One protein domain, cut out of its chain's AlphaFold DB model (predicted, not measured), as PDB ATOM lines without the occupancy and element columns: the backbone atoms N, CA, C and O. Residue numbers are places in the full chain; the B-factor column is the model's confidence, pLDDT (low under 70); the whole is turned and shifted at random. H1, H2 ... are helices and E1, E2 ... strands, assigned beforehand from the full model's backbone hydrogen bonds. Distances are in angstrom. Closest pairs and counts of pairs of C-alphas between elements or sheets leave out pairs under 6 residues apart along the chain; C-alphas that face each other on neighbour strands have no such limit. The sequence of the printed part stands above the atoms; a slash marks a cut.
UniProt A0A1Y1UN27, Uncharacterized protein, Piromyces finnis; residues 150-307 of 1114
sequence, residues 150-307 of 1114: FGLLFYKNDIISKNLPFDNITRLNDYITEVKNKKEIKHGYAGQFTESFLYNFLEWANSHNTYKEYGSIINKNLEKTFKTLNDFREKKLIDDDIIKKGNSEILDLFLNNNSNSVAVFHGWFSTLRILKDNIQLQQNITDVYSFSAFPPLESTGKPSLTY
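Overview. This is residues 150 to 307 of the 1114 residues of an uncharacterized protein of Piromyces finnis (UniProt A0A1Y1UN27). A strongly twisted sheet of four strands makes the middle of three layers, with helices H1 and H2 over one face and H4 and H5 over the other. The longest helix, H3, packs on H2 with residues 221 to 225, and the loop of residues 212 to 217 sticks out. The 158 printed residues, mixed in class, hold six named helices and four named strands in the order E1 H1 E2 H2 H3 H4 E3 H5 H6 E4; the mixed sheet runs E2 E3 E1 E4. The whole is compact, with a radius of gyration of the C-alphas of 15.3 A, yet elongated, spanning 52 by 31 by 30 A.

Along the chain. Find C-alpha 150 at (49.082, -24.823, 125.584); from there E1, residues 150 to 156, runs 19.4 A. The other strands are E3, residues 262 to 268 and 16.1 A, E2, residues 187 to 191, and E4, residues 289 to 292, which ends at (40.284, -24.290, 118.456). Look for H1 at residues 169 to 182, 19.8 A, H2 at 197 to 207, 15.6 A, and H4 at 247 to 255, 12.2 A. H3, residues 220 to 234, runs 20.4 A from C-alpha 220 at (36.197, -8.095, 139.318). H5 is residues 271 to 277 and H6 residues 285 to 288.

Arrangement. Start at E1 and E3, antiparallel at 155 degrees, where N 154 and O 265 are 2.8 A apart. E2 is parallel to E3, with N 266 and O 190 at 2.8 A; E4 is antiparallel to E1, with N 153 and O 292 at 2.9 A. E2, H2 H3 H4 and E3 form a strand-helix-strand unit, parallel neighbour strands with helices between; E3, H5 H6 and E4 form a split one, with E1 between its strands and a right-handed crossover. H1 runs along the strands at a height over the sheet of 8.2 A, its Ile 176 closest to Gly 188, C-alphas 5.3 A apart. H2, on the same face, runs across the strands. It touches H3 at a steep tilt of 69.8 degrees, only just short of about perpendicular; the closest C-alphas, of Ala 205 and Thr 225, are 5.6 A apart. On the opposite face H4 runs slantwise to the strands, and H5 is over none of them, but only just, with 2 C-alphas on E1. H6 only grazes the sheet. Every O i to N i+4 pair is within hydrogen-bond range in H1 to H5; H6 is too short for one.

Size, cuts and confidence. The two farthest C-alphas, of Ser 216 and Gln 282, are 52.6 A apart. The printed part has no cut; its long links are E1 to H1, H2 to H3 and H3 to H4. Mean pLDDT of the printed part is 83.2, with 24 residues under 70, among them residues 210 to 220.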
ATOM      1  N   PHE A 150      50.110 -25.864 125.540       91.38
ATOM      2  CA  PHE A 150      49.082 -24.823 125.584       91.38
ATOM      3  C   PHE A 150      47.647 -25.354 125.529       91.38
ATOM      4  O   PHE A 150      47.378 -26.415 124.968       91.38
ATOM      5  N   GLY A 151      46.719 -24.599 126.124       90.81
ATOM      6  CA  GLY A 151      45.298 -24.953 126.190       90.81
ATOM      7  C   GLY A 151      44.589 -24.928 124.830       90.81
ATOM      8  O   GLY A 151      44.697 -23.966 124.065       90.81
ATOM      9  N   LEU A 152      43.828 -25.984 124.536       93.06
ATOM     10  CA  LEU A 152      42.996 -26.135 123.341       93.06
ATOM     11  C   LEU A 152      41.626 -26.729 123.682       93.06
ATOM     12  O   LEU A 152      41.491 -27.605 124.535       93.06
ATOM     13  N   LEU A 153      40.600 -26.292 122.949       93.94
ATOM     14  CA  LEU A 153      39.286 -26.931 122.939       93.94
ATOM     15  C   LEU A 153      39.212 -27.945 121.800       93.94
ATOM     16  O   LEU A 153      39.180 -27.556 120.636       93.94
ATOM     17  N   PHE A 154      39.134 -29.224 122.151       92.88
ATOM     18  CA  PHE A 154      38.904 -30.357 121.261       92.88
ATOM     19  C   PHE A 154      37.421 -30.723 121.210       92.88
ATOM     20  O   PHE A 154      36.698 -30.626 122.205       92.88
ATOM     21  N   TYR A 155      36.956 -31.169 120.047       90.88
ATOM     22  CA  TYR A 155      35.566 -31.565 119.823       90.88
ATOM     23  C   TYR A 155      35.457 -32.509 118.613       90.88
ATOM     24  O   TYR A 155      36.277 -32.446 117.694       90.88
ATOM     25  N   LYS A 156      34.462 -33.407 118.604       87.38
ATOM     26  CA  LYS A 156      34.269 -34.371 117.502       87.38
ATOM     27  C   LYS A 156      33.483 -33.743 116.344       87.38
ATOM     28  O   LYS A 156      32.539 -32.983 116.567       87.38
ATOM     29  N   ASN A 157      33.858 -34.037 115.101       85.31
ATOM     30  CA  ASN A 157      33.271 -33.417 113.906       85.31
ATOM     31  C   ASN A 157      31.863 -33.933 113.588       85.31
ATOM     32  O   ASN A 157      31.011 -33.169 113.135       85.31
ATOM     33  N   ASP A 158      31.598 -35.211 113.856       81.25
ATOM     34  CA  ASP A 158      30.289 -35.855 113.704       81.25
ATOM     35  C   ASP A 158      29.221 -35.214 114.609       81.25
ATOM     36  O   ASP A 158      28.041 -35.134 114.249       81.25
ATOM     37  N   ILE A 159      29.631 -34.669 115.760       79.44
ATOM     38  CA  ILE A 159      28.785 -33.890 116.665       79.44
ATOM     39  C   ILE A 159      28.347 -32.558 116.007       79.44
ATOM     40  O   ILE A 159      27.236 -32.093 116.281       79.44
ATOM     41  N   ILE A 160      29.105 -31.993 115.058       69.38
ATOM     42  CA  ILE A 160      29.068 -30.558 114.725       69.38
ATOM     43  C   ILE A 160      28.354 -30.199 113.413       69.38
ATOM     44  O   ILE A 160      28.827 -30.428 112.300       69.38
ATOM     45  N   SER A 161      27.271 -29.430 113.533       60.34
ATOM     46  CA  SER A 161      26.633 -28.727 112.414       60.34
ATOM     47  C   SER A 161      27.315 -27.385 112.086       60.34
ATOM     48  O   SER A 161      26.752 -26.313 112.295       60.34
ATOM     49  N   LYS A 162      28.526 -27.454 111.512       61.12
ATOM     50  CA  LYS A 162      29.249 -26.399 110.748       61.12
ATOM     51  C   LYS A 162      29.621 -25.061 111.433       61.12
ATOM     52  O   LYS A 162      30.426 -24.320 110.861       61.12
ATOM     53  N   ASN A 163      29.119 -24.741 112.626       58.66
ATOM     54  CA  ASN A 163      29.261 -23.419 113.269       58.66
ATOM     55  C   ASN A 163      30.577 -23.183 114.050       58.66
ATOM     56  O   ASN A 163      30.576 -22.543 115.101       58.66
ATOM     57  N   LEU A 164      31.711 -23.614 113.498       70.69
ATOM     58  CA  LEU A 164      33.056 -23.404 114.058       70.69
ATOM     59  C   LEU A 164      33.806 -22.214 113.426       70.69
ATOM     60  O   LEU A 164      33.428 -21.790 112.324       70.69
ATOM     61  N   PRO A 165      34.898 -21.725 114.047       75.56
ATOM     62  CA  PRO A 165      35.297 -21.972 115.442       75.56
ATOM     63  C   PRO A 165      34.370 -21.228 116.421       75.56
ATOM     64  O   PRO A 165      33.433 -20.540 116.003       75.56
ATOM     65  N   PHE A 166      34.636 -21.346 117.721       83.38
ATOM     66  CA  PHE A 166      34.016 -20.482 118.726       83.38
ATOM     67  C   PHE A 166      34.663 -19.092 118.677       83.38
ATOM     68  O   PHE A 166      35.871 -18.961 118.847       83.38
ATOM     69  N   ASP A 167      33.861 -18.058 118.428       85.56
ATOM     70  CA  ASP A 167      34.306 -16.658 118.433       85.56
ATOM     71  C   ASP A 167      34.172 -15.995 119.814       85.56
ATOM     72  O   ASP A 167      34.831 -14.992 120.063       85.56
ATOM     73  N   ASN A 168      33.345 -16.546 120.713       90.94
ATOM     74  CA  ASN A 168      33.207 -16.101 122.098       90.94
ATOM     75  C   ASN A 168      32.606 -17.188 123.025       90.94
ATOM     76  O   ASN A 168      31.998 -18.154 122.553       90.94
ATOM     77  N   ILE A 169      32.733 -17.014 124.348       91.94
ATOM     78  CA  ILE A 169      32.228 -17.950 125.376       91.94
ATOM     79  C   ILE A 169      30.704 -18.154 125.297       91.94
ATOM     80  O   ILE A 169      30.232 -19.263 125.542       91.94
ATOM     81  N   THR A 170      29.918 -17.142 124.915       91.38
ATOM     82  CA  THR A 170      28.459 -17.300 124.744       91.38
ATOM     83  C   THR A 170      28.156 -18.289 123.621       91.38
ATOM     84  O   THR A 170      27.372 -19.212 123.807       91.38
ATOM     85  N   ARG A 171      28.866 -18.196 122.489       89.75
ATOM     86  CA  ARG A 171      28.731 -19.153 121.377       89.75
ATOM     87  C   ARG A 171      29.169 -20.573 121.764       89.75
ATOM     88  O   ARG A 171      28.581 -21.532 121.273       89.75
ATOM     89  N   LEU A 172      30.156 -20.713 122.653       92.38
ATOM     90  CA  LEU A 172      30.546 -22.002 123.240       92.38
ATOM     91  C   LEU A 172      29.433 -22.567 124.147       92.38
ATOM     92  O   LEU A 172      29.028 -23.713 123.962       92.38
ATOM     93  N   ASN A 173      28.889 -21.758 125.064       92.75
ATOM     94  CA  ASN A 173      27.723 -22.091 125.899       92.75
ATOM     95  C   ASN A 173      26.530 -22.554 125.045       92.75
ATOM     96  O   ASN A 173      25.925 -23.589 125.332       92.75
ATOM     97  N   ASP A 174      26.211 -21.804 123.991       90.44
ATOM     98  CA  ASP A 174      25.048 -22.045 123.135       90.44
ATOM     99  C   ASP A 174      25.220 -23.325 122.311       90.44
ATOM    100  O   ASP A 174      24.307 -24.147 122.274       90.44
ATOM    101  N   TYR A 175      26.407 -23.549 121.735       89.50
ATOM    102  CA  TYR A 175      26.749 -24.794 121.041       89.50
ATOM    103  C   TYR A 175      26.657 -26.016 121.965       89.50
ATOM    104  O   TYR A 175      26.024 -27.010 121.611       89.50
ATOM    105  N   ILE A 176      27.242 -25.946 123.165       91.81
ATOM    106  CA  ILE A 176      27.193 -27.055 124.127       91.81
ATOM    107  C   ILE A 176      25.741 -27.343 124.538       91.81
ATOM    108  O   ILE A 176      25.334 -28.504 124.607       91.81
ATOM    109  N   THR A 177      24.943 -26.295 124.759       91.25
ATOM    110  CA  THR A 177      23.514 -26.409 125.088       91.25
ATOM    111  C   THR A 177      22.724 -27.028 123.930       91.25
ATOM    112  O   THR A 177      21.921 -27.934 124.144       91.25
ATOM    113  N   GLU A 178      22.966 -26.594 122.689       88.31
ATOM    114  CA  GLU A 178      22.363 -27.166 121.480       88.31
ATOM    115  C   GLU A 178      22.690 -28.661 121.344       88.31
ATOM    116  O   GLU A 178      21.798 -29.465 121.069       88.31
ATOM    117  N   VAL A 179      23.945 -29.046 121.575       87.12
ATOM    118  CA  VAL A 179      24.420 -30.428 121.440       87.12
ATOM    119  C   VAL A 179      23.896 -31.340 122.552       87.12
ATOM    120  O   VAL A 179      23.362 -32.409 122.238       87.12
ATOM    121  N   LYS A 180      23.963 -30.921 123.826       87.44
ATOM    122  CA  LYS A 180      23.423 -31.685 124.972       87.44
ATOM    123  C   LYS A 180      21.913 -31.923 124.823       87.44
ATOM    124  O   LYS A 180      21.440 -33.012 125.131       87.44
ATOM    125  N   ASN A 181      21.185 -30.979 124.219       86.62
ATOM    126  CA  ASN A 181      19.760 -31.124 123.892       86.62
ATOM    127  C   ASN A 181      19.451 -31.972 122.636       86.62
ATOM    128  O   ASN A 181      18.295 -32.349 122.451       86.62
ATOM    129  N   LYS A 182      20.422 -32.245 121.747       82.50
ATOM    130  CA  LYS A 182      20.181 -32.906 120.441       82.50
ATOM    131  C   LYS A 182      20.758 -34.311 120.285       82.50
ATOM    132  O   LYS A 182      20.241 -35.061 119.462       82.50
ATOM    133  N   LYS A 183      21.858 -34.641 120.969       69.88
ATOM    134  CA  LYS A 183      22.659 -35.860 120.706       69.88
ATOM    135  C   LYS A 183      22.842 -36.768 121.926       69.88
ATOM    136  O   LYS A 183      23.781 -37.557 121.960       69.88
ATOM    137  N   GLU A 184      21.952 -36.623 122.912       74.62
ATOM    138  CA  GLU A 184      21.965 -37.341 124.200       74.62
ATOM    139  C   GLU A 184      23.313 -37.237 124.938       74.62
ATOM    140  O   GLU A 184      23.737 -38.150 125.643       74.62
ATOM    141  N   ILE A 185      24.010 -36.106 124.765       86.31
ATOM    142  CA  ILE A 185      25.378 -35.967 125.263       86.31
ATOM    143  C   ILE A 185      25.372 -35.835 126.785       86.31
ATOM    144  O   ILE A 185      24.784 -34.896 127.329       86.31
ATOM    145  N   LYS A 186      26.073 -36.741 127.475       88.06
ATOM    146  CA  LYS A 186      26.106 -36.747 128.944       88.06
ATOM    147  C   LYS A 186      26.775 -35.487 129.500       88.06
ATOM    148  O   LYS A 186      26.177 -34.840 130.355       88.06
ATOM    149  N   HIS A 187      27.951 -35.109 128.997       90.44
ATOM    150  CA  HIS A 187      28.737 -33.965 129.470       90.44
ATOM    151  C   HIS A 187      28.928 -32.907 128.389       90.44
ATOM    152  O   HIS A 187      29.335 -33.194 127.265       90.44
ATOM    153  N   GLY A 188      28.646 -31.653 128.728       91.88
ATOM    154  CA  GLY A 188      28.753 -30.560 127.773       91.88
ATOM    155  C   GLY A 188      30.200 -30.117 127.548       91.88
ATOM    156  O   GLY A 188      30.710 -30.155 126.431       91.88
ATOM    157  N   TYR A 189      30.861 -29.729 128.630       94.50
ATOM    158  CA  TYR A 189      32.269 -29.363 128.690       94.50
ATOM    159  C   TYR A 189      32.968 -30.254 129.714       94.50
ATOM    160  O   TYR A 189      32.448 -30.466 130.812       94.50
ATOM    161  N   ALA A 190      34.172 -30.713 129.386       93.56
ATOM    162  CA  ALA A 190      35.068 -31.344 130.341       93.56
ATOM    163  C   ALA A 190      36.492 -30.787 130.227       93.56
ATOM    164  O   ALA A 190      36.904 -30.325 129.168       93.56
ATOM    165  N   GLY A 191      37.236 -30.814 131.329       91.38
ATOM    166  CA  GLY A 191      38.593 -30.281 131.442       91.38
ATOM    167  C   GLY A 191      39.123 -30.488 132.861       91.38
ATOM    168  O   GLY A 191      38.366 -30.864 133.754       91.38
ATOM    169  N   GLN A 192      40.418 -30.272 133.080       85.94
ATOM    170  CA  GLN A 192      41.077 -30.605 134.348       85.94
ATOM    171  C   GLN A 192      40.628 -29.670 135.495       85.94
ATOM    172  O   GLN A 192      40.906 -28.470 135.464       85.94
ATOM    173  N   PHE A 193      39.918 -30.203 136.496       84.62
ATOM    174  CA  PHE A 193      39.410 -29.435 137.653       84.62
ATOM    175  C   PHE A 193      39.974 -29.880 139.014       84.62
ATOM    176  O   PHE A 193      39.791 -29.175 140.004       84.62
ATOM    177  N   THR A 194      40.659 -31.024 139.070       79.88
ATOM    178  CA  THR A 194      41.281 -31.580 140.282       79.88
ATOM    179  C   THR A 194      42.762 -31.199 140.346       79.88
ATOM    180  O   THR A 194      43.161 -30.280 141.057       79.88
ATOM    181  N   GLU A 195      43.577 -31.878 139.548       69.00
ATOM    182  CA  GLU A 195      44.965 -31.541 139.263       69.00
ATOM    183  C   GLU A 195      45.038 -30.404 138.234       69.00
ATOM    184  O   GLU A 195      44.122 -30.220 137.434       69.00
ATOM    185  N   SER A 196      46.121 -29.621 138.258       71.94
ATOM    186  CA  SER A 196      46.380 -28.509 137.322       71.94
ATOM    187  C   SER A 196      45.240 -27.486 137.144       71.94
ATOM    188  O   SER A 196      45.286 -26.691 136.202       71.94
ATOM    189  N   PHE A 197      44.267 -27.432 138.069       83.56
ATOM    190  CA  PHE A 197      43.128 -26.502 138.038       83.56
ATOM    191  C   PHE A 197      43.558 -25.056 137.771       83.56
ATOM    192  O   PHE A 197      42.876 -24.355 137.035       83.56
ATOM    193  N   LEU A 198      44.708 -24.632 138.310       83.81
ATOM    194  CA  LEU A 198      45.276 -23.305 138.080       83.81
ATOM    195  C   LEU A 198      45.411 -22.968 136.586       83.81
ATOM    196  O   LEU A 198      45.003 -21.884 136.193       83.81
ATOM    197  N   TYR A 199      45.937 -23.867 135.751       85.06
ATOM    198  CA  TYR A 199      46.176 -23.569 134.333       85.06
ATOM    199  C   TYR A 199      44.882 -23.567 133.509       85.06
ATOM    200  O   TYR A 199      44.688 -22.680 132.684       85.06
ATOM    201  N   ASN A 200      43.945 -24.480 133.790       86.44
ATOM    202  CA  ASN A 200      42.598 -24.426 133.207       86.44
ATOM    203  C   ASN A 200      41.869 -23.138 133.648       86.44
ATOM    204  O   ASN A 200      41.328 -22.403 132.830       86.44
ATOM    205  N   PHE A 201      41.925 -22.783 134.932       89.06
ATOM    206  CA  PHE A 201      41.354 -21.537 135.445       89.06
ATOM    207  C   PHE A 201      42.015 -20.285 134.847       89.06
ATOM    208  O   PHE A 201      41.316 -19.307 134.586       89.06
ATOM    209  N   LEU A 202      43.326 -20.307 134.582       86.62
ATOM    210  CA  LEU A 202      44.026 -19.239 133.864       86.62
ATOM    211  C   LEU A 202      43.487 -19.070 132.437       86.62
ATOM    212  O   LEU A 202      43.332 -17.932 132.010       86.62
ATOM    213  N   GLU A 203      43.101 -20.143 131.743       89.12
ATOM    214  CA  GLU A 203      42.443 -20.084 130.427       89.12
ATOM    215  C   GLU A 203      41.124 -19.292 130.491       89.12
ATOM    216  O   GLU A 203      40.887 -18.318 129.760       89.12
ATOM    217  N   TRP A 204      40.283 -19.651 131.463       90.62
ATOM    218  CA  TRP A 204      39.041 -18.942 131.744       90.62
ATOM    219  C   TRP A 204      39.304 -17.494 132.206       90.62
ATOM    220  O   TRP A 204      38.589 -16.591 131.783       90.62
ATOM    221  N   ALA A 205      40.347 -17.210 132.989       87.81
ATOM    222  CA  ALA A 205      40.673 -15.846 133.422       87.81
ATOM    223  C   ALA A 205      41.253 -14.975 132.287       87.81
ATOM    224  O   ALA A 205      40.942 -13.782 132.186       87.81
ATOM    225  N   ASN A 206      42.066 -15.552 131.406       85.19
ATOM    226  CA  ASN A 206      42.684 -14.881 130.265       85.19
ATOM    227  C   ASN A 206      41.646 -14.496 129.205       85.19
ATOM    228  O   ASN A 206      41.655 -13.359 128.733       85.19
ATOM    229  N   SER A 207      40.675 -15.370 128.916       86.81
ATOM    230  CA  SER A 207      39.533 -15.046 128.038       86.81
ATOM    231  C   SER A 207      38.665 -13.877 128.540       86.81
ATOM    232  O   SER A 207      38.022 -13.195 127.739       86.81
ATOM    233  N   HIS A 208      38.704 -13.576 129.845       83.00
ATOM    234  CA  HIS A 208      38.089 -12.395 130.468       83.00
ATOM    235  C   HIS A 208      38.991 -11.136 130.451       83.00
ATOM    236  O   HIS A 208      38.653 -10.128 131.076       83.00
ATOM    237  N   ASN A 209      40.135 -11.170 129.751       74.12
ATOM    238  CA  ASN A 209      41.192 -10.145 129.753       74.12
ATOM    239  C   ASN A 209      41.725  -9.800 131.165       74.12
ATOM    240  O   ASN A 209      42.110  -8.659 131.427       74.12
ATOM    241  N   THR A 210      41.748 -10.760 132.098       59.72
ATOM    242  CA  THR A 210      42.053 -10.482 133.519       59.72
ATOM    243  C   THR A 210      43.459  -9.926 133.763       59.72
ATOM    244  O   THR A 210      43.625  -9.106 134.656       59.72
ATOM    245  N   TYR A 211      44.459 -10.323 132.972       56.66
ATOM    246  CA  TYR A 211      45.876 -10.065 133.268       56.66
ATOM    247  C   TYR A 211      46.477  -8.798 132.631       56.66
ATOM    248  O   TYR A 211      47.688  -8.603 132.691       56.66
ATOM    249  N   LYS A 212      45.671  -7.922 132.009       54.56
ATOM    250  CA  LYS A 212      46.208  -6.822 131.182       54.56
ATOM    251  C   LYS A 212      46.716  -5.572 131.917       54.56
ATOM    252  O   LYS A 212      47.374  -4.761 131.271       54.56
ATOM    253  N   GLU A 213      46.476  -5.408 133.220       46.38
ATOM    254  CA  GLU A 213      47.036  -4.294 134.009       46.38
ATOM    255  C   GLU A 213      47.619  -4.791 135.346       46.38
ATOM    256  O   GLU A 213      47.190  -5.796 135.913       46.38
ATOM    257  N   TYR A 214      48.657  -4.112 135.839       39.66
ATOM    258  CA  TYR A 214      49.556  -4.662 136.857       39.66
ATOM    259  C   TYR A 214      48.984  -4.655 138.291       39.66
ATOM    260  O   TYR A 214      48.354  -3.702 138.749       39.66
ATOM    261  N   GLY A 215      49.329  -5.697 139.054       45.06
ATOM    262  CA  GLY A 215      49.516  -5.626 140.510       45.06
ATOM    263  C   GLY A 215      48.283  -5.585 141.423       45.06
ATOM    264  O   GLY A 215      48.464  -5.672 142.632       45.06
ATOM    265  N   SER A 216      47.049  -5.462 140.914       46.38
ATOM    266  CA  SER A 216      45.856  -5.392 141.792       46.38
ATOM    267  C   SER A 216      44.548  -6.012 141.263       46.38
ATOM    268  O   SER A 216      43.531  -5.972 141.961       46.38
ATOM    269  N   ILE A 217      44.540  -6.648 140.082       46.16
ATOM    270  CA  ILE A 217      43.326  -7.251 139.485       46.16
ATOM    271  C   ILE A 217      42.980  -8.620 140.113       46.16
ATOM    272  O   ILE A 217      42.953  -9.644 139.440       46.16
ATOM    273  N   ILE A 218      42.677  -8.648 141.414       53.91
ATOM    274  CA  ILE A 218      42.202  -9.867 142.106       53.91
ATOM    275  C   ILE A 218      40.667  -9.929 142.212       53.91
ATOM    276  O   ILE A 218      40.108 -11.012 142.321       53.91
ATOM    277  N   ASN A 219      39.949  -8.801 142.142       63.53
ATOM    278  CA  ASN A 219      38.486  -8.804 142.301       63.53
ATOM    279  C   ASN A 219      37.715  -9.081 140.989       63.53
ATOM    280  O   ASN A 219      37.408 -10.224 140.668       63.53
ATOM    281  N   LYS A 220      37.373  -8.042 140.214       68.88
ATOM    282  CA  LYS A 220      36.197  -8.095 139.318       68.88
ATOM    283  C   LYS A 220      36.264  -9.087 138.153       68.88
ATOM    284  O   LYS A 220      35.231  -9.639 137.789       68.88
ATOM    285  N   ASN A 221      37.422  -9.300 137.526       75.44
ATOM    286  CA  ASN A 221      37.497 -10.226 136.387       75.44
ATOM    287  C   ASN A 221      37.688 -11.688 136.836       75.44
ATOM    288  O   ASN A 221      37.135 -12.576 136.188       75.44
ATOM    289  N   LEU A 222      38.318 -11.947 137.991       83.12
ATOM    290  CA  LEU A 222      38.286 -13.275 138.620       83.12
ATOM    291  C   LEU A 222      36.875 -13.619 139.123       83.12
ATOM    292  O   LEU A 222      36.404 -14.723 138.875       83.12
ATOM    293  N   GLU A 223      36.156 -12.667 139.727       84.38
ATOM    294  CA  GLU A 223      34.742 -12.821 140.109       84.38
ATOM    295  C   GLU A 223      33.868 -13.211 138.902       84.38
ATOM    296  O   GLU A 223      33.127 -14.189 138.976       84.38
ATOM    297  N   LYS A 224      34.002 -12.510 137.761       85.62
ATOM    298  CA  LYS A 224      33.344 -12.911 136.502       85.62
ATOM    299  C   LYS A 224      33.746 -14.322 136.073       85.62
ATOM    300  O   LYS A 224      32.869 -15.099 135.728       85.62
ATOM    301  N   THR A 225      35.035 -14.658 136.129       89.06
ATOM    302  CA  THR A 225      35.559 -15.969 135.715       89.06
ATOM    303  C   THR A 225      34.934 -17.103 136.537       89.06
ATOM    304  O   THR A 225      34.386 -18.051 135.974       89.06
ATOM    305  N   PHE A 226      34.931 -16.974 137.869       90.06
ATOM    306  CA  PHE A 226      34.253 -17.911 138.767       90.06
ATOM    307  C   PHE A 226      32.745 -17.949 138.524       90.06
ATOM    308  O   PHE A 226      32.164 -19.033 138.517       90.06
ATOM    309  N   LYS A 227      32.109 -16.798 138.274       91.19
ATOM    310  CA  LYS A 227      30.687 -16.752 137.935       91.19
ATOM    311  C   LYS A 227      30.392 -17.485 136.627       91.19
ATOM    312  O   LYS A 227      29.474 -18.283 136.607       91.19
ATOM    313  N   THR A 228      31.164 -17.285 135.563       91.12
ATOM    314  CA  THR A 228      30.962 -17.973 134.282       91.12
ATOM    315  C   THR A 228      31.164 -19.484 134.412       91.12
ATOM    316  O   THR A 228      30.355 -20.244 133.883       91.12
ATOM    317  N   LEU A 229      32.166 -19.935 135.174       91.62
ATOM    318  CA  LEU A 229      32.338 -21.355 135.508       91.62
ATOM    319  C   LEU A 229      31.146 -21.908 136.312       91.62
ATOM    320  O   LEU A 229      30.662 -23.004 136.027       91.62
ATOM    321  N   ASN A 230      30.629 -21.142 137.277       92.12
ATOM    322  CA  ASN A 230      29.445 -21.519 138.045       92.12
ATOM    323  C   ASN A 230      28.167 -21.525 137.186       92.12
ATOM    324  O   ASN A 230      27.399 -22.474 137.270       92.12
ATOM    325  N   ASP A 231      27.972 -20.549 136.297       93.31
ATOM    326  CA  ASP A 231      26.865 -20.504 135.336       93.31
ATOM    327  C   ASP A 231      26.904 -21.737 134.407       93.31
ATOM    328  O   ASP A 231      25.862 -22.319 134.109       93.31
ATOM    329  N   PHE A 232      28.092 -22.174 133.964       94.12
ATOM    330  CA  PHE A 232      28.272 -23.424 133.207       94.12
ATOM    331  C   PHE A 232      27.917 -24.670 134.038       94.12
ATOM    332  O   PHE A 232      27.358 -25.625 133.494       94.12
ATOM    333  N   ARG A 233      28.203 -24.672 135.344       93.25
ATOM    334  CA  ARG A 233      27.870 -25.768 136.269       93.25
ATOM    335  C   ARG A 233      26.376 -25.819 136.613       93.25
ATOM    336  O   ARG A 233      25.769 -26.882 136.536       93.25
ATOM    337  N   GLU A 234      25.746 -24.685 136.916       93.75
ATOM    338  CA  GLU A 234      24.307 -24.590 137.217       93.75
ATOM    339  C   GLU A 234      23.439 -24.982 136.012       93.75
ATOM    340  O   GLU A 234      22.447 -25.699 136.163       93.75
ATOM    341  N   LYS A 235      23.856 -24.605 134.797       93.00
ATOM    342  CA  LYS A 235      23.258 -25.067 133.531       93.00
ATOM    343  C   LYS A 235      23.539 -26.544 133.212       93.00
ATOM    344  O   LYS A 235      23.030 -27.044 132.212       93.00
ATOM    345  N   LYS A 236      24.353 -27.239 134.017       92.50
ATOM    346  CA  LYS A 236      24.851 -28.607 133.774       92.50
ATOM    347  C   LYS A 236      25.558 -28.762 132.423       92.50
ATOM    348  O   LYS A 236      25.437 -29.787 131.757       92.50
ATOM    349  N   LEU A 237      26.291 -27.737 131.990       92.75
ATOM    350  CA  LEU A 237      27.237 -27.864 130.879       92.75
ATOM    351  C   LEU A 237      28.505 -28.566 131.384       92.75
ATOM    352  O   LEU A 237      29.001 -29.468 130.715       92.75
ATOM    353  N   ILE A 238      28.954 -28.220 132.593       93.62
ATOM    354  CA  ILE A 238      29.921 -28.989 133.386       93.62
ATOM    355  C   ILE A 238      29.127 -29.783 134.433       93.62
ATOM    356  O   ILE A 238      28.340 -29.187 135.170       93.62
ATOM    357  N   ASP A 239      29.315 -31.102 134.507       91.50
ATOM    358  CA  ASP A 239      28.645 -31.960 135.496       91.50
ATOM    359  C   ASP A 239      29.565 -32.280 136.700       91.50
ATOM    360  O   ASP A 239      30.793 -32.308 136.591       91.50
ATOM    361  N   ASP A 240      28.968 -32.534 137.870       91.06
ATOM    362  CA  ASP A 240      29.670 -32.703 139.160       91.06
ATOM    363  C   ASP A 240      30.559 -33.959 139.276       91.06
ATOM    364  O   ASP A 240      31.326 -34.086 140.237       91.06
ATOM    365  N   ASP A 241      30.450 -34.909 138.345       91.00
ATOM    366  CA  ASP A 241      31.337 -36.072 138.247       91.00
ATOM    367  C   ASP A 241      32.611 -35.757 137.449       91.00
ATOM    368  O   ASP A 241      33.692 -36.153 137.877       91.00
ATOM    369  N   ILE A 242      32.522 -34.965 136.374       91.94
ATOM    370  CA  ILE A 242      33.687 -34.442 135.637       91.94
ATOM    371  C   ILE A 242      34.609 -33.622 136.549       91.94
ATOM    372  O   ILE A 242      35.825 -33.791 136.499       91.94
ATOM    373  N   ILE A 243      34.047 -32.793 137.437       90.31
ATOM    374  CA  ILE A 243      34.816 -31.944 138.369       90.31
ATOM    375  C   ILE A 243      35.733 -32.766 139.303       90.31
ATOM    376  O   ILE A 243      36.703 -32.233 139.836       90.31
ATOM    377  N   LYS A 244      35.456 -34.063 139.498       90.69
ATOM    378  CA  LYS A 244      36.185 -34.953 140.422       90.69
ATOM    379  C   LYS A 244      37.208 -35.869 139.745       90.69
ATOM    380  O   LYS A 244      37.880 -36.615 140.451       90.69
ATOM    381  N   LYS A 245      37.299 -35.851 138.415       89.69
ATOM    382  CA  LYS A 245      38.117 -36.791 137.636       89.69
ATOM    383  C   LYS A 245      39.539 -36.287 137.399       89.69
ATOM    384  O   LYS A 245      39.783 -35.077 137.399       89.69
ATOM    385  N   GLY A 246      40.468 -37.222 137.201       86.62
ATOM    386  CA  GLY A 246      41.817 -36.935 136.699       86.62
ATOM    387  C   GLY A 246      41.832 -36.619 135.196       86.62
ATOM    388  O   GLY A 246      40.833 -36.811 134.503       86.62
ATOM    389  N   ASN A 247      42.971 -36.149 134.676       84.44
ATOM    390  CA  ASN A 247      43.095 -35.783 133.256       84.44
ATOM    391  C   ASN A 247      42.857 -36.990 132.329       84.44
ATOM    392  O   ASN A 247      42.055 -36.899 131.399       84.44
ATOM    393  N   SER A 248      43.481 -38.135 132.639       85.62
ATOM    394  CA  SER A 248      43.321 -39.400 131.909       85.62
ATOM    395  C   SER A 248      41.854 -39.824 131.831       85.62
ATOM    396  O   SER A 248      41.331 -40.013 130.741       85.62
ATOM    397  N   GLU A 249      41.145 -39.855 132.966       89.00
ATOM    398  CA  GLU A 249      39.729 -40.246 133.025       89.00
ATOM    399  C   GLU A 249      38.796 -39.339 132.207       89.00
ATOM    400  O   GLU A 249      37.741 -39.786 131.750       89.00
ATOM    401  N   ILE A 250      39.126 -38.049 132.083       90.06
ATOM    402  CA  ILE A 250      38.352 -37.104 131.272       90.06
ATOM    403  C   ILE A 250      38.672 -37.303 129.788       90.06
ATOM    404  O   ILE A 250      37.754 -37.288 128.964       90.06
ATOM    405  N   LEU A 251      39.942 -37.531 129.453       90.38
ATOM    406  CA  LEU A 251      40.355 -37.843 128.092       90.38
ATOM    407  C   LEU A 251      39.737 -39.166 127.620       90.38
ATOM    408  O   LEU A 251      39.156 -39.191 126.543       90.38
ATOM    409  N   ASP A 252      39.734 -40.222 128.435       90.12
ATOM    410  CA  ASP A 252      39.090 -41.503 128.115       90.12
ATOM    411  C   ASP A 252      37.574 -41.338 127.870       90.12
ATOM    412  O   ASP A 252      37.011 -41.933 126.947       90.12
ATOM    413  N   LEU A 253      36.903 -40.466 128.639       91.12
ATOM    414  CA  LEU A 253      35.500 -40.093 128.411       91.12
ATOM    415  C   LEU A 253      35.280 -39.288 127.119       91.12
ATOM    416  O   LEU A 253      34.173 -39.321 126.578       91.12
ATOM    417  N   PHE A 254      36.283 -38.573 126.614       91.81
ATOM    418  CA  PHE A 254      36.226 -37.906 125.312       91.81
ATOM    419  C   PHE A 254      36.567 -38.869 124.161       91.81
ATOM    420  O   PHE A 254      35.892 -38.862 123.130       91.81
ATOM    421  N   LEU A 255      37.566 -39.735 124.341       89.56
ATOM    422  CA  LEU A 255      38.035 -40.708 123.355       89.56
ATOM    423  C   LEU A 255      37.012 -41.808 123.072       89.56
ATOM    424  O   LEU A 255      36.870 -42.202 121.916       89.56
ATOM    425  N   ASN A 256      36.272 -42.279 124.082       84.06
ATOM    426  CA  ASN A 256      35.288 -43.347 123.906       84.06
ATOM    427  C   ASN A 256      34.284 -42.986 122.793       84.06
ATOM    428  O   ASN A 256      33.538 -42.012 122.889       84.06
ATOM    429  N   ASN A 257      34.301 -43.758 121.705       63.12
ATOM    430  CA  ASN A 257      33.509 -43.485 120.504       63.12
ATOM    431  C   ASN A 257      32.123 -44.147 120.524       63.12
ATOM    432  O   ASN A 257      31.267 -43.769 119.732       63.12
ATOM    433  N   ASN A 258      31.870 -45.071 121.456       65.81
ATOM    434  CA  ASN A 258      30.554 -45.698 121.622       65.81
ATOM    435  C   ASN A 258      29.601 -44.859 122.489       65.81
ATOM    436  O   ASN A 258      28.409 -45.153 122.559       65.81
ATOM    437  N   SER A 259      30.111 -43.817 123.148       61.06
ATOM    438  CA  SER A 259      29.318 -42.855 123.903       61.06
ATOM    439  C   SER A 259      29.577 -41.436 123.412       61.06
ATOM    440  O   SER A 259      30.713 -40.967 123.376       61.06
ATOM    441  N   ASN A 260      28.501 -40.695 123.152       68.69
ATOM    442  CA  ASN A 260      28.531 -39.235 123.090       68.69
ATOM    443  C   ASN A 260      28.713 -38.676 124.514       68.69
ATOM    444  O   ASN A 260      27.825 -38.047 125.080       68.69
ATOM    445  N   SER A 261      29.830 -38.989 125.167       85.12
ATOM    446  CA  SER A 261      30.029 -38.699 126.588       85.12
ATOM    447  C   SER A 261      30.407 -37.244 126.839       85.12
ATOM    448  O   SER A 261      29.975 -36.708 127.852       85.12
ATOM    449  N   VAL A 262      31.156 -36.601 125.936       91.75
ATOM    450  CA  VAL A 262      31.672 -35.226 126.078       91.75
ATOM    451  C   VAL A 262      31.532 -34.473 124.744       91.75
ATOM    452  O   VAL A 262      32.020 -34.963 123.727       91.75
ATOM    453  N   ALA A 263      30.900 -33.289 124.719       90.62
ATOM    454  CA  ALA A 263      30.795 -32.469 123.494       90.62
ATOM    455  C   ALA A 263      32.048 -31.620 123.209       90.62
ATOM    456  O   ALA A 263      32.419 -31.451 122.046       90.62
ATOM    457  N   VAL A 264      32.669 -31.065 124.257       93.69
ATOM    458  CA  VAL A 264      33.909 -30.276 124.193       93.69
ATOM    459  C   VAL A 264      34.843 -30.699 125.323       93.69
ATOM    460  O   VAL A 264      34.438 -30.713 126.486       93.69
ATOM    461  N   PHE A 265      36.096 -30.995 124.990       94.00
ATOM    462  CA  PHE A 265      37.167 -31.265 125.943       94.00
ATOM    463  C   PHE A 265      38.206 -30.139 125.897       94.00
ATOM    464  O   PHE A 265      38.721 -29.828 124.828       94.00
ATOM    465  N   HIS A 266      38.533 -29.535 127.039       93.81
ATOM    466  CA  HIS A 266      39.722 -28.699 127.173       93.81
ATOM    467  C   HIS A 266      40.921 -29.560 127.566       93.81
ATOM    468  O   HIS A 266      40.995 -30.045 128.700       93.81
ATOM    469  N   GLY A 267      41.866 -29.691 126.640       92.31
ATOM    470  CA  GLY A 267      43.115 -30.419 126.824       92.31
ATOM    471  C   GLY A 267      44.324 -29.588 126.413       92.31
ATOM    472  O   GLY A 267      44.200 -28.476 125.903       92.31
ATOM    473  N   TRP A 268      45.501 -30.160 126.615       92.06
ATOM    474  CA  TRP A 268      46.781 -29.584 126.203       92.06
ATOM    475  C   TRP A 268      47.066 -29.913 124.720       92.06
ATOM    476  O   TRP A 268      46.443 -30.818 124.162       92.06
ATOM    477  N   PHE A 269      47.978 -29.217 124.046       91.75
ATOM    478  CA  PHE A 269      48.346 -29.474 122.644       91.75
ATOM    479  C   PHE A 269      48.855 -30.910 122.438       91.75
ATOM    480  O   PHE A 269      48.462 -31.562 121.466       91.75
ATOM    481  N   SER A 270      49.568 -31.458 123.426       91.19
ATOM    482  CA  SER A 270      49.996 -32.868 123.484       91.19
ATOM    483  C   SER A 270      48.853 -33.895 123.428       91.19
ATOM    484  O   SER A 270      49.078 -35.040 123.031       91.19
ATOM    485  N   THR A 271      47.597 -33.497 123.687       91.62
ATOM    486  CA  THR A 271      46.410 -34.348 123.447       91.62
ATOM    487  C   THR A 271      46.332 -34.817 121.988       91.62
ATOM    488  O   THR A 271      45.846 -35.915 121.721       91.62
ATOM    489  N   LEU A 272      46.828 -34.023 121.026       90.44
ATOM    490  CA  LEU A 272      46.823 -34.382 119.601       90.44
ATOM    491  C   LEU A 272      47.565 -35.690 119.311       90.44
ATOM    492  O   LEU A 272      47.154 -36.412 118.404       90.44
ATOM    493  N   ARG A 273      48.592 -36.030 120.102       89.62
ATOM    494  CA  ARG A 273      49.270 -37.328 120.025       89.62
ATOM    495  C   ARG A 273      48.303 -38.467 120.335       89.62
ATOM    496  O   ARG A 273      48.107 -39.360 119.524       89.62
ATOM    497  N   ILE A 274      47.635 -38.393 121.481       89.88
ATOM    498  CA  ILE A 274      46.737 -39.453 121.949       89.88
ATOM    499  C   ILE A 274      45.515 -39.563 121.027       89.88
ATOM    500  O   ILE A 274      45.036 -40.664 120.768       89.88
ATOM    501  N   LEU A 275      45.048 -38.444 120.461       88.81
ATOM    502  CA  LEU A 275      44.009 -38.431 119.430       88.81
ATOM    503  C   LEU A 275      44.479 -39.082 118.118       88.81
ATOM    504  O   LEU A 275      43.717 -39.849 117.543       88.81
ATOM    505  N   LYS A 276      45.716 -38.833 117.663       87.19
ATOM    506  CA  LYS A 276      46.337 -39.525 116.513       87.19
ATOM    507  C   LYS A 276      46.403 -41.036 116.764       87.19
ATOM    508  O   LYS A 276      45.995 -41.804 115.899       87.19
ATOM    509  N   ASP A 277      46.846 -41.445 117.949       84.94
ATOM    510  CA  ASP A 277      47.101 -42.852 118.286       84.94
ATOM    511  C   ASP A 277      45.809 -43.655 118.575       84.94
ATOM    512  O   ASP A 277      45.790 -44.875 118.416       84.94
ATOM    513  N   ASN A 278      44.704 -42.993 118.949       83.06
ATOM    514  CA  ASN A 278      43.386 -43.626 119.148       83.06
ATOM    515  C   ASN A 278      42.558 -43.789 117.861       83.06
ATOM    516  O   ASN A 278      41.499 -44.422 117.883       83.06
ATOM    517  N   ILE A 279      42.992 -43.207 116.742       79.44
ATOM    518  CA  ILE A 279      42.270 -43.285 115.472       79.44
ATOM    519  C   ILE A 279      42.744 -44.501 114.679       79.44
ATOM    520  O   ILE A 279      43.936 -44.776 114.555       79.44
ATOM    521  N   GLN A 280      41.792 -45.239 114.106       71.06
ATOM    522  CA  GLN A 280      42.110 -46.341 113.201       71.06
ATOM    523  C   GLN A 280      42.916 -45.810 112.009       71.06
ATOM    524  O   GLN A 280      42.501 -44.835 111.386       71.06
ATOM    525  N   LEU A 281      44.010 -46.499 111.655       61.91
ATOM    526  CA  LEU A 281      45.069 -46.113 110.694       61.91
ATOM    527  C   LEU A 281      44.624 -45.670 109.274       61.91
ATOM    528  O   LEU A 281      45.470 -45.391 108.429       61.91
ATOM    529  N   GLN A 282      43.324 -45.643 108.983       57.03
ATOM    530  CA  GLN A 282      42.718 -45.275 107.699       57.03
ATOM    531  C   GLN A 282      41.922 -43.953 107.736       57.03
ATOM    532  O   GLN A 282      41.431 -43.525 106.694       57.03
ATOM    533  N   GLN A 283      41.764 -43.306 108.897       69.50
ATOM    534  CA  GLN A 283      41.047 -42.029 109.050       69.50
ATOM    535  C   GLN A 283      42.018 -40.904 109.438       69.50
ATOM    536  O   GLN A 283      42.924 -41.122 110.242       69.50
ATOM    537  N   ASN A 284      41.834 -39.687 108.912       74.94
ATOM    538  CA  ASN A 284      42.650 -38.550 109.345       74.94
ATOM    539  C   ASN A 284      42.121 -37.990 110.672       74.94
ATOM    540  O   ASN A 284      40.910 -37.905 110.889       74.94
ATOM    541  N   ILE A 285      43.023 -37.494 111.525       78.31
ATOM    542  CA  ILE A 285      42.649 -36.818 112.779       78.31
ATOM    543  C   ILE A 285      41.676 -35.652 112.559       78.31
ATOM    544  O   ILE A 285      40.753 -35.473 113.348       78.31
ATOM    545  N   THR A 286      41.829 -34.928 111.447       80.94
ATOM    546  CA  THR A 286      40.966 -33.811 111.026       80.94
ATOM    547  C   THR A 286      39.579 -34.225 110.545       80.94
ATOM    548  O   THR A 286      38.722 -33.357 110.400       80.94
ATOM    549  N   ASP A 287      39.348 -35.512 110.273       80.62
ATOM    550  CA  ASP A 287      38.047 -36.021 109.826       80.62
ATOM    551  C   ASP A 287      37.180 -36.394 111.036       80.62
ATOM    552  O   ASP A 287      35.988 -36.088 111.061       80.62
ATOM    553  N   VAL A 288      37.794 -36.962 112.081       82.50
ATOM    554  CA  VAL A 288      37.125 -37.367 113.332       82.50
ATOM    555  C   VAL A 288      37.014 -36.206 114.325       82.50
ATOM    556  O   VAL A 288      35.941 -35.964 114.881       82.50
ATOM    557  N   TYR A 289      38.099 -35.461 114.530       89.06
ATOM    558  CA  TYR A 289      38.191 -34.377 115.505       89.06
ATOM    559  C   TYR A 289      38.529 -33.044 114.839       89.06
ATOM    560  O   TYR A 289      39.084 -32.968 113.743       89.06
ATOM    561  N   SER A 290      38.227 -31.966 115.550       89.25
ATOM    562  CA  SER A 290      38.738 -30.628 115.280       89.25
ATOM    563  C   SER A 290      39.047 -29.932 116.603       89.25
ATOM    564  O   SER A 290      38.636 -30.383 117.675       89.25
ATOM    565  N   PHE A 291      39.780 -28.823 116.528       91.81
ATOM    566  CA  PHE A 291      40.159 -28.040 117.697       91.81
ATOM    567  C   PHE A 291      40.172 -26.535 117.421       91.81
ATOM    568  O   PHE A 291      40.281 -26.098 116.271       91.81
ATOM    569  N   SER A 292      40.079 -25.739 118.486       92.38
ATOM    570  CA  SER A 292      40.284 -24.290 118.456       92.38
ATOM    571  C   SER A 292      41.001 -23.796 119.710       92.38
ATOM    572  O   SER A 292      40.942 -24.432 120.762       92.38
ATOM    573  N   ALA A 293      41.601 -22.606 119.618       91.81
ATOM    574  CA  ALA A 293      41.964 -21.812 120.792       91.81
ATOM    575  C   ALA A 293      40.750 -21.596 121.716       91.81
ATOM    576  O   ALA A 293      39.595 -21.717 121.278       91.81
ATOM    577  N   PHE A 294      40.995 -21.246 122.978       91.75
ATOM    578  CA  PHE A 294      39.916 -20.963 123.914       91.75
ATOM    579  C   PHE A 294      39.268 -19.602 123.578       91.75
ATOM    580  O   PHE A 294      39.975 -18.604 123.401       91.75
ATOM    581  N   PRO A 295      37.933 -19.511 123.446       92.25
ATOM    582  CA  PRO A 295      37.288 -18.300 122.958       92.25
ATOM    583  C   PRO A 295      37.310 -17.163 123.997       92.25
ATOM    584  O   PRO A 295      37.206 -17.423 125.195       92.25
ATOM    585  N   PRO A 296      37.385 -15.892 123.565       90.31
ATOM    586  CA  PRO A 296      37.267 -14.735 124.456       90.31
ATOM    587  C   PRO A 296      35.855 -14.610 125.050       90.31
ATOM    588  O   PRO A 296      34.889 -15.149 124.511       90.31
ATOM    589  N   LEU A 297      35.684 -13.832 126.123       85.19
ATOM    590  CA  LEU A 297      34.350 -13.507 126.648       85.19
ATOM    591  C   LEU A 297      33.482 -12.758 125.616       85.19
ATOM    592  O   LEU A 297      32.295 -13.045 125.475       85.19
ATOM    593  N   GLU A 298      34.088 -11.823 124.884       82.69
ATOM    594  CA  GLU A 298      33.451 -10.969 123.875       82.69
ATOM    595  C   GLU A 298      34.063 -11.246 122.495       82.69
ATOM    596  O   GLU A 298      35.272 -11.438 122.389       82.69
ATOM    597  N   SER A 299      33.263 -11.214 121.423       75.56
ATOM    598  CA  SER A 299      33.680 -11.610 120.060       75.56
ATOM    599  C   SER A 299      34.748 -10.724 119.398       75.56
ATOM    600  O   SER A 299      35.206 -11.023 118.296       75.56
ATOM    601  N   THR A 300      35.151  -9.638 120.055       71.81
ATOM    602  CA  THR A 300      36.247  -8.736 119.668       71.81
ATOM    603  C   THR A 300      37.541  -8.976 120.458       71.81
ATOM    604  O   THR A 300      38.558  -8.345 120.166       71.81
ATOM    605  N   GLY A 301      37.526  -9.857 121.464       76.12
ATOM    606  CA  GLY A 301      38.695 -10.178 122.282       76.12
ATOM    607  C   GLY A 301      39.740 -11.019 121.543       76.12
ATOM    608  O   GLY A 301      39.439 -11.709 120.568       76.12
ATOM    609  N   LYS A 302      40.985 -11.008 122.039       82.50
ATOM    610  CA  LYS A 302      41.978 -12.019 121.641       82.50
ATOM    611  C   LYS A 302      41.544 -13.371 122.247       82.50
ATOM    612  O   LYS A 302      41.186 -13.376 123.426       82.50
ATOM    613  N   PRO A 303      41.562 -14.492 121.501       85.38
ATOM    614  CA  PRO A 303      41.360 -15.808 122.098       85.38
ATOM    615  C   PRO A 303      42.462 -16.092 123.118       85.38
ATOM    616  O   PRO A 303      43.575 -15.571 123.006       85.38
ATOM    617  N   SER A 304      42.136 -16.914 124.109       86.62
ATOM    618  CA  SER A 304      43.090 -17.358 125.113       86.62
ATOM    619  C   SER A 304      43.831 -18.613 124.644       86.62
ATOM    620  O   SER A 304      43.285 -19.438 123.902       86.62
ATOM    621  N   LEU A 305      45.096 -18.688 125.059       86.88
ATOM    622  CA  LEU A 305      45.993 -19.836 124.968       86.88
ATOM    623  C   LEU A 305      46.909 -19.777 126.204       86.88
ATOM    624  O   LEU A 305      47.889 -19.027 126.208       86.88
ATOM    625  N   THR A 306      46.592 -20.502 127.277       87.38
ATOM    626  CA  THR A 306      47.460 -20.562 128.466       87.38
ATOM    627  C   THR A 306      48.692 -21.378 128.133       87.38
ATOM    628  O   THR A 306      48.602 -22.582 127.917       87.38
ATOM    629  N   TYR A 307      49.835 -20.704 128.087       86.19
ATOM    630  CA  TYR A 307      51.137 -21.285 127.791       86.19
ATOM    631  C   TYR A 307      51.758 -21.881 129.062       86.19
ATOM    632  O   TYR A 307      51.838 -21.202 130.088       86.19
TER     633      TYR A 307